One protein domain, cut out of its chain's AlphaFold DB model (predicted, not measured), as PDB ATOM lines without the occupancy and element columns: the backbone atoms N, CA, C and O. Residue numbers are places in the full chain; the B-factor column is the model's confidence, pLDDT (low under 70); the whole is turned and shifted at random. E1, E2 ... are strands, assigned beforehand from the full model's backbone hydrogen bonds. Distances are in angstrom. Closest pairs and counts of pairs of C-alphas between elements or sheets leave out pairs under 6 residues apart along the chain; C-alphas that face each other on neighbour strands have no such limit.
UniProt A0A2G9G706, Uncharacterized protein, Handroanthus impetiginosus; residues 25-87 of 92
ATOM      1  N   CYS A  25     170.168 -34.380  68.133       92.06
ATOM      2  CA  CYS A  25     168.903 -33.806  67.733       92.06
ATOM      3  C   CYS A  25     167.734 -34.702  68.095       92.06
ATOM      4  O   CYS A  25     167.782 -35.921  67.948       92.06
ATOM      5  N   GLN A  26     166.655 -34.071  68.537       91.38
ATOM      6  CA  GLN A  26     165.391 -34.759  68.722       91.38
ATOM      7  C   GLN A  26     164.790 -35.070  67.348       91.38
ATOM      8  O   GLN A  26     164.754 -34.196  66.485       91.38
ATOM      9  N   GLU A  27     164.287 -36.291  67.152       92.19
ATOM     10  CA  GLU A  27     163.584 -36.664  65.913       92.19
ATOM     11  C   GLU A  27     162.335 -35.799  65.692       92.19
ATOM     12  O   GLU A  27     161.984 -35.452  64.566       92.19
ATOM     13  N   SER A  28     161.671 -35.429  66.789       94.50
ATOM     14  CA  SER A  28     160.508 -34.554  66.787       94.50
ATOM     15  C   SER A  28     160.386 -33.780  68.100       94.50
ATOM     16  O   SER A  28     160.919 -34.180  69.137       94.50
ATOM     17  N   PHE A  29     159.666 -32.661  68.065       93.94
ATOM     18  CA  PHE A  29     159.420 -31.805  69.221       93.94
ATOM     19  C   PHE A  29     157.993 -31.250  69.210       93.94
ATOM     20  O   PHE A  29     157.340 -31.142  68.171       93.94
ATOM     21  N   ARG A  30     157.472 -30.908  70.392       93.31
ATOM     22  CA  ARG A  30     156.111 -30.378  70.547       93.31
ATOM     23  C   ARG A  30     156.115 -28.854  70.465       93.31
ATOM     24  O   ARG A  30     156.896 -28.209  71.157       93.31
ATOM     25  N   CYS A  31     155.200 -28.282  69.689       93.00
ATOM     26  CA  CYS A  31     155.109 -26.842  69.463       93.00
ATOM     27  C   CYS A  31     153.670 -26.334  69.620       93.00
ATOM     28  O   CYS A  31     152.934 -26.201  68.643       93.00
ATOM     29  N   GLY A  32     153.257 -26.068  70.865       88.62
ATOM     30  CA  GLY A  32     151.943 -25.494  71.185       88.62
ATOM     31  C   GLY A  32     150.788 -26.144  70.412       88.62
ATOM     32  O   GLY A  32     150.646 -27.369  70.392       88.62
ATOM     33  N   ASN A  33     150.000 -25.311  69.728       88.44
ATOM     34  CA  ASN A  33     148.848 -25.737  68.926       88.44
ATOM     35  C   ASN A  33     149.220 -26.355  67.565       88.44
ATOM     36  O   ASN A  33     148.361 -26.950  66.922       88.44
ATOM     37  N   LEU A  34     150.481 -26.262  67.124       92.38
ATOM     38  CA  LEU A  34     150.955 -26.913  65.892       92.38
ATOM     39  C   LEU A  34     151.203 -28.421  66.090       92.38
ATOM     40  O   LEU A  34     151.427 -29.156  65.126       92.38
ATOM     41  N   GLY A  35     151.146 -28.894  67.339       92.62
ATOM     42  CA  GLY A  35     151.307 -30.299  67.687       92.62
ATOM     43  C   GLY A  35     152.762 -30.753  67.607       92.62
ATOM     44  O   GLY A  35     153.660 -30.061  68.088       92.62
ATOM     45  N   LEU A  36     152.979 -31.951  67.063       94.44
ATOM     46  CA  LEU A  36     154.312 -32.514  66.861       94.44
ATOM     47  C   LEU A  36     154.909 -31.989  65.546       94.44
ATOM     48  O   LEU A  36     154.233 -32.004  64.509       94.44
ATOM     49  N   LEU A  37     156.146 -31.510  65.622       95.00
ATOM     50  CA  LEU A  37     156.966 -31.036  64.512       95.00
ATOM     51  C   LEU A  37     158.209 -31.918  64.397       95.00
ATOM     52  O   LEU A  37     158.709 -32.416  65.402       95.00
ATOM     53  N   GLU A  38     158.695 -32.097  63.180       94.44
ATOM     54  CA  GLU A  38     159.836 -32.950  62.847       94.44
ATOM     55  C   GLU A  38     160.694 -32.270  61.773       94.44
ATOM     56  O   GLU A  38     160.362 -31.178  61.295       94.44
ATOM     57  N   PHE A  39     161.801 -32.908  61.393       93.25
ATOM     58  CA  PHE A  39     162.642 -32.444  60.292       93.25
ATOM     59  C   PHE A  39     161.790 -32.148  59.034       93.25
ATOM     60  O   PHE A  39     160.962 -32.977  58.656       93.25
ATOM     61  N   PRO A  40     161.970 -30.998  58.351       93.62
ATOM     62  CA  PRO A  40     163.126 -30.093  58.393       93.62
ATOM     63  C   PRO A  40     163.060 -28.970  59.442       93.62
ATOM     64  O   PRO A  40     163.879 -28.051  59.397       93.62
ATOM     65  N   LEU A  41     162.100 -28.997  60.364       94.81
ATOM     66  CA  LEU A  41     161.927 -27.968  61.389       94.81
ATOM     67  C   LEU A  41     162.821 -28.256  62.599       94.81
ATOM     68  O   LEU A  41     163.043 -29.409  62.962       94.81
ATOM     69  N   SER A  42     163.281 -27.207  63.269       94.69
ATOM     70  CA  SER A  42     163.995 -27.305  64.542       94.69
ATOM     71  C   SER A  42     163.573 -26.194  65.489       94.69
ATOM     72  O   SER A  42     163.137 -25.121  65.074       94.69
ATOM     73  N   GLN A  43     163.675 -26.453  66.785       93.94
ATOM     74  CA  GLN A  43     163.437 -25.434  67.798       93.94
ATOM     75  C   GLN A  43     164.611 -24.451  67.865       93.94
ATOM     76  O   GLN A  43     165.763 -24.843  67.713       93.94
ATOM     77  N   VAL A  44     164.342 -23.191  68.219       93.12
ATOM     78  CA  VAL A  44     165.385 -22.146  68.370       93.12
ATOM     79  C   VAL A  44     166.515 -22.540  69.336       93.12
ATOM     80  O   VAL A  44     167.627 -22.038  69.224       93.12
ATOM     81  N   LEU A  45     166.248 -23.439  70.290       91.38
ATOM     82  CA  LEU A  45     167.241 -23.931  71.253       91.38
ATOM     83  C   LEU A  45     168.222 -24.969  70.676       91.38
ATOM     84  O   LEU A  45     169.222 -25.248  71.329       91.38
ATOM     85  N   GLN A  46     167.925 -25.546  69.510       92.69
ATOM     86  CA  GLN A  46     168.740 -26.555  68.822       92.69
ATOM     87  C   GLN A  46     168.821 -26.227  67.322       92.69
ATOM     88  O   GLN A  46     168.286 -26.972  66.493       92.69
ATOM     89  N   PRO A  47     169.408 -25.073  66.955       92.50
ATOM     90  CA  PRO A  47     169.396 -24.589  65.580       92.50
ATOM     91  C   PRO A  47     170.165 -25.478  64.593       92.50
ATOM     92  O   PRO A  47     169.950 -25.389  63.392       92.50
ATOM     93  N   GLU A  48     171.049 -26.343  65.083       91.88
ATOM     94  CA  GLU A  48     171.811 -27.317  64.305       91.88
ATOM     95  C   GLU A  48     170.985 -28.529  63.840       91.88
ATOM     96  O   GLU A  48     171.467 -29.330  63.041       91.88
ATOM     97  N   CYS A  49     169.753 -28.678  64.334       93.00
ATOM     98  CA  CYS A  49     168.950 -29.887  64.154       93.00
ATOM     99  C   CYS A  49     167.957 -29.854  62.991       93.00
ATOM    100  O   CYS A  49     167.292 -30.854  62.724       93.00
ATOM    101  N   GLY A  50     167.840 -28.730  62.289       92.81
ATOM    102  CA  GLY A  50     166.912 -28.576  61.175       92.81
ATOM    103  C   GLY A  50     167.306 -27.434  60.252       92.81
ATOM    104  O   GLY A  50     168.249 -26.695  60.511       92.81
ATOM    105  N   LEU A  51     166.574 -27.307  59.149       93.62
ATOM    106  CA  LEU A  51     166.795 -26.265  58.146       93.62
ATOM    107  C   LEU A  51     166.054 -24.972  58.498       93.62
ATOM    108  O   LEU A  51     166.530 -23.886  58.185       93.62
ATOM    109  N   PHE A  52     164.895 -25.095  59.152       94.88
ATOM    110  CA  PHE A  52     164.040 -23.964  59.503       94.88
ATOM    111  C   PHE A  52     163.854 -23.880  61.013       94.88
ATOM    112  O   PHE A  52     163.515 -24.873  61.663       94.88
ATOM    113  N   LEU A  53     164.050 -22.686  61.567       95.81
ATOM    114  CA  LEU A  53     163.897 -22.446  62.998       95.81
ATOM    115  C   LEU A  53     162.449 -22.113  63.322       95.81
ATOM    116  O   LEU A  53     161.847 -21.263  62.672       95.81
ATOM    117  N   VAL A  54     161.910 -22.746  64.356       95.25
ATOM    118  CA  VAL A  54     160.568 -22.492  64.874       95.25
ATOM    119  C   VAL A  54     160.666 -22.017  66.318       95.25
ATOM    120  O   VAL A  54     161.168 -22.724  67.197       95.25
ATOM    121  N   ASP A  55     160.160 -20.813  66.576       95.19
ATOM    122  CA  ASP A  55     159.964 -20.287  67.924       95.19
ATOM    123  C   ASP A  55     158.582 -20.694  68.438       95.19
ATOM    124  O   ASP A  55     157.564 -20.121  68.052       95.19
ATOM    125  N   CYS A  56     158.569 -21.676  69.337       91.81
ATOM    126  CA  CYS A  56     157.365 -22.171  70.005       91.81
ATOM    127  C   CYS A  56     157.108 -21.521  71.373       91.81
ATOM    128  O   CYS A  56     156.137 -21.888  72.033       91.81
ATOM    129  N   LYS A  57     157.989 -20.629  71.855       85.62
ATOM    130  CA  LYS A  57     157.841 -19.994  73.179       85.62
ATOM    131  C   LYS A  57     156.858 -18.828  73.148       85.62
ATOM    132  O   LYS A  57     156.251 -18.508  74.167       85.62
ATOM    133  N   SER A  58     156.726 -18.195  71.990       74.81
ATOM    134  CA  SER A  58     155.781 -17.110  71.755       74.81
ATOM    135  C   SER A  58     154.340 -17.640  71.728       74.81
ATOM    136  O   SER A  58     154.093 -18.763  71.293       74.81
ATOM    137  N   SER A  59     153.370 -16.828  72.166       80.06
ATOM    138  CA  SER A  59     151.936 -17.174  72.098       80.06
ATOM    139  C   SER A  59     151.470 -17.475  70.670       80.06
ATOM    140  O   SER A  59     150.544 -18.257  70.465       80.06
ATOM    141  N   SER A  60     152.138 -16.863  69.694       87.38
ATOM    142  CA  SER A  60     152.013 -17.142  68.272       87.38
ATOM    143  C   SER A  60     153.331 -17.749  67.793       87.38
ATOM    144  O   SER A  60     154.362 -17.078  67.893       87.38
ATOM    145  N   PRO A  61     153.340 -19.009  67.330       93.69
ATOM    146  CA  PRO A  61     154.560 -19.642  66.861       93.69
ATOM    147  C   PRO A  61     155.055 -18.964  65.583       93.69
ATOM    148  O   PRO A  61     154.263 -18.591  64.717       93.69
ATOM    149  N   ARG A  62     156.374 -18.804  65.467       95.44
ATOM    150  CA  ARG A  62     157.021 -18.124  64.335       95.44
ATOM    151  C   ARG A  62     158.048 -19.027  63.682       95.44
ATOM    152  O   ARG A  62     158.649 -19.853  64.365       95.44
ATOM    153  N   ILE A  63     158.268 -18.849  62.385       95.44
ATOM    154  CA  ILE A  63     159.257 -19.595  61.604       95.44
ATOM    155  C   ILE A  63     160.261 -18.661  60.936       95.44
ATOM    156  O   ILE A  63     159.897 -17.584  60.464       95.44
ATOM    157  N   GLN A  64     161.514 -19.094  60.875       95.75
ATOM    158  CA  GLN A  64     162.570 -18.487  60.079       95.75
ATOM    159  C   GLN A  64     162.903 -19.423  58.915       95.75
ATOM    160  O   GLN A  64     163.269 -20.580  59.134       95.75
ATOM    161  N   LEU A  65     162.750 -18.933  57.684       93.44
ATOM    162  CA  LEU A  65     163.005 -19.719  56.468       93.44
ATOM    163  C   LEU A  65     164.490 -19.741  56.071       93.44
ATOM    164  O   LEU A  65     164.915 -20.599  55.307       93.44
ATOM    165  N   GLU A  66     165.271 -18.809  56.614       91.38
ATOM    166  CA  GLU A  66     166.714 -18.690  56.431       91.38
ATOM    167  C   GLU A  66     167.355 -18.328  57.774       91.38
ATOM    168  O   GLU A  66     166.806 -17.527  58.533       91.38
ATOM    169  N   TYR A  67     168.522 -18.897  58.079       87.94
ATOM    170  CA  TYR A  67     169.227 -18.596  59.321       87.94
ATOM    171  C   TYR A  67     169.598 -17.107  59.400       87.94
ATOM    172  O   TYR A  67     170.331 -16.594  58.560       87.94
ATOM    173  N   GLY A  68     169.096 -16.407  60.417       88.88
ATOM    174  CA  GLY A  68     169.307 -14.960  60.567       88.88
ATOM    175  C   GLY A  68     168.400 -14.070  59.700       88.88
ATOM    176  O   GLY A  68     168.479 -12.851  59.829       88.88
ATOM    177  N   GLY A  69     167.517 -14.645  58.874       92.06
ATOM    178  CA  GLY A  69     166.533 -13.922  58.063       92.06
ATOM    179  C   GLY A  69     165.283 -13.448  58.822       92.06
ATOM    180  O   GLY A  69     165.243 -13.384  60.054       92.06
ATOM    181  N   THR A  70     164.225 -13.126  58.078       93.94
ATOM    182  CA  THR A  70     162.954 -12.639  58.635       93.94
ATOM    183  C   THR A  70     162.181 -13.735  59.372       93.94
ATOM    184  O   THR A  70     162.163 -14.898  58.962       93.94
ATOM    185  N   TRP A  71     161.511 -13.343  60.458       94.56
ATOM    186  CA  TRP A  71     160.544 -14.179  61.165       94.56
ATOM    187  C   TRP A  71     159.141 -13.988  60.602       94.56
ATOM    188  O   TRP A  71     158.662 -12.861  60.499       94.56
ATOM    189  N   TYR A  72     158.471 -15.099  60.321       95.19
ATOM    190  CA  TYR A  72     157.106 -15.135  59.814       95.19
ATOM    191  C   TYR A  72     156.181 -15.767  60.852       95.19
ATOM    192  O   TYR A  72     156.513 -16.804  61.431       95.19
ATOM    193  N   ASP A  73     155.008 -15.177  61.077       95.00
ATOM    194  CA  ASP A  73     154.005 -15.784  61.954       95.00
ATOM    195  C   ASP A  73     153.415 -17.025  61.288       95.00
ATOM    196  O   ASP A  73     152.961 -16.970  60.143       95.00
ATOM    197  N   ILE A  74     153.364 -18.141  62.015       95.31
ATOM    198  CA  ILE A  74     152.655 -19.338  61.570       95.31
ATOM    199  C   ILE A  74     151.184 -19.173  61.948       95.31
ATOM    200  O   ILE A  74     150.823 -19.157  63.124       95.31
ATOM    201  N   LEU A  75     150.328 -19.079  60.936       93.50
ATOM    202  CA  LEU A  75     148.885 -18.943  61.110       93.50
ATOM    203  C   LEU A  75     148.222 -20.303  61.332       93.50
ATOM    204  O   LEU A  75     147.321 -20.430  62.155       93.50
ATOM    205  N   GLU A  76     148.663 -21.320  60.589       92.88
ATOM    206  CA  GLU A  76     148.035 -22.639  60.603       92.88
ATOM    207  C   GLU A  76     148.999 -23.733  60.125       92.88
ATOM    208  O   GLU A  76     149.781 -23.529  59.191       92.88
ATOM    209  N   LYS A  77     148.904 -24.923  60.727       93.62
ATOM    210  CA  LYS A  77     149.506 -26.153  60.201       93.62
ATOM    211  C   LYS A  77     148.453 -26.915  59.397       93.62
ATOM    212  O   LYS A  77     147.526 -27.477  59.968       93.62
ATOM    213  N   LEU A  78     148.623 -26.957  58.079       94.19
ATOM    214  CA  LEU A  78     147.700 -27.616  57.150       94.19
ATOM    215  C   LEU A  78     147.983 -29.121  57.024       94.19
ATOM    216  O   LEU A  78     147.078 -29.915  56.783       94.19
ATOM    217  N   SER A  79     149.248 -29.525  57.156       90.75
ATOM    218  CA  SER A  79     149.686 -30.926  57.203       90.75
ATOM    219  C   SER A  79     151.049 -31.031  57.896       90.75
ATOM    220  O   SER A  79     151.560 -30.025  58.383       90.75
ATOM    221  N   ALA A  80     151.653 -32.226  57.959       83.88
ATOM    222  CA  ALA A  80     152.957 -32.443  58.601       83.88
ATOM    223  C   ALA A  80     154.020 -31.406  58.179       83.88
ATOM    224  O   ALA A  80     154.621 -30.778  59.045       83.88
ATOM    225  N   ASN A  81     154.137 -31.153  56.870       83.06
ATOM    226  CA  ASN A  81     155.157 -30.285  56.271       83.06
ATOM    227  C   ASN A  81     154.568 -29.095  55.494       83.06
ATOM    228  O   ASN A  81     155.222 -28.540  54.613       83.06
ATOM    229  N   ARG A  82     153.315 -28.713  55.772       93.19
ATOM    230  CA  ARG A  82     152.655 -27.589  55.095       93.19
ATOM    231  C   ARG A  82     152.088 -26.620  56.116       93.19
ATOM    232  O   ARG A  82     151.178 -26.961  56.869       93.19
ATOM    233  N   PHE A  83     152.592 -25.395  56.074       94.19
ATOM    234  CA  PHE A  83     152.217 -24.318  56.979       94.19
ATOM    235  C   PHE A  83     151.697 -23.134  56.178       94.19
ATOM    236  O   PHE A  83     152.179 -22.853  55.080       94.19
ATOM    237  N   ARG A  84     150.709 -22.443  56.734       95.00
ATOM    238  CA  ARG A  84     150.307 -21.120  56.279       95.00
ATOM    239  C   ARG A  84     151.020 -20.098  57.150       95.00
ATOM    240  O   ARG A  84     150.858 -20.127  58.369       95.00
ATOM    241  N   ILE A  85     151.781 -19.209  56.524       94.94
ATOM    242  CA  ILE A  85     152.506 -18.137  57.207       94.94
ATOM    243  C   ILE A  85     151.960 -16.771  56.794       94.94
ATOM    244  O   ILE A  85     151.394 -16.635  55.707       94.94
ATOM    245  N   ARG A  86     152.116 -15.778  57.668       94.50
ATOM    246  CA  ARG A  86     151.918 -14.364  57.336       94.50
ATOM    247  C   ARG A  86     153.225 -13.800  56.797       94.50
ATOM    248  O   ARG A  86     154.224 -13.833  57.512       94.50
ATOM    249  N   ASP A  87     153.198 -13.278  55.575       92.06
ATOM    250  CA  ASP A  87     154.322 -12.545  54.996       92.06
ATOM    251  C   ASP A  87     154.090 -11.034  55.150       92.06
ATOM    252  O   ASP A  87     153.212 -10.501  54.471       92.06
TER     253      ASP A  87
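What this domain is: This is residues 25 to 87 of the 92 residues of an uncharacterized protein of Handroanthus impetiginosus (UniProt A0A2G9G706). A strongly twisted sheet of five short to long strands swings round at the bent strand E6, with E7 along it, and the small separate hairpin E1 and E2 sits by the E3 end of this sheet. The parts form an open curve, not a closed barrel: E1 and E2 stay apart from E6 and E7. The printed part has 63 residues with seven named strands, E1 to E7 in chain order, and no named helix; the class is all strand, with 30 residues, under half, in named elements. The larger sheet, E3 E4 E5 E6 E7, is mixed, and the whole is compact, with a radius of gyration of the C-alphas of 10.4 A and spans of 27 by 24 by 20 A.

Where its parts are: E1, residues 28 to 30, begins at C-alpha 28 (160.508, -34.554, 66.787). E2 is residues 36 to 38, E3 41 to 43, E4 52 to 55, 10.1 A long, and E5 62 to 64. E6, residues 71 to 79, measures 20.3 A and bends by 69 degrees at residue 75. E7, residues 82 to 86, measures 13.4 A and ends at C-alpha 86 (151.918, -14.364, 57.336).

How they stand to each other: E1 and E2 form an antiparallel hairpin, with N 29 and O 37 at 2.8 A. E2 and E3 meet only through their link. The closest C-alphas of E1 and E3, Phe 29 and Gln 43, are 7.7 A apart. Edge strand E3 is parallel to E4, with N 42 and O 52 at 2.8 A. E4 to E7 make a meander, each strand the antiparallel neighbour of the one before: N 55 and O 62 are at 2.8 A, N 63 and O 72 at 2.9 A, N 84 and O 76 at 2.8 A. The pairing of E6 is staggered, with E5 over residues 71 to 73 and with E7 over 73 to 79.

The domain as a whole: The C-alphas farthest apart, of Cys 25 and Asp 87, are 28.8 A apart. The printed part has no cut and no long link. No printed residue is under 70 in pLDDT.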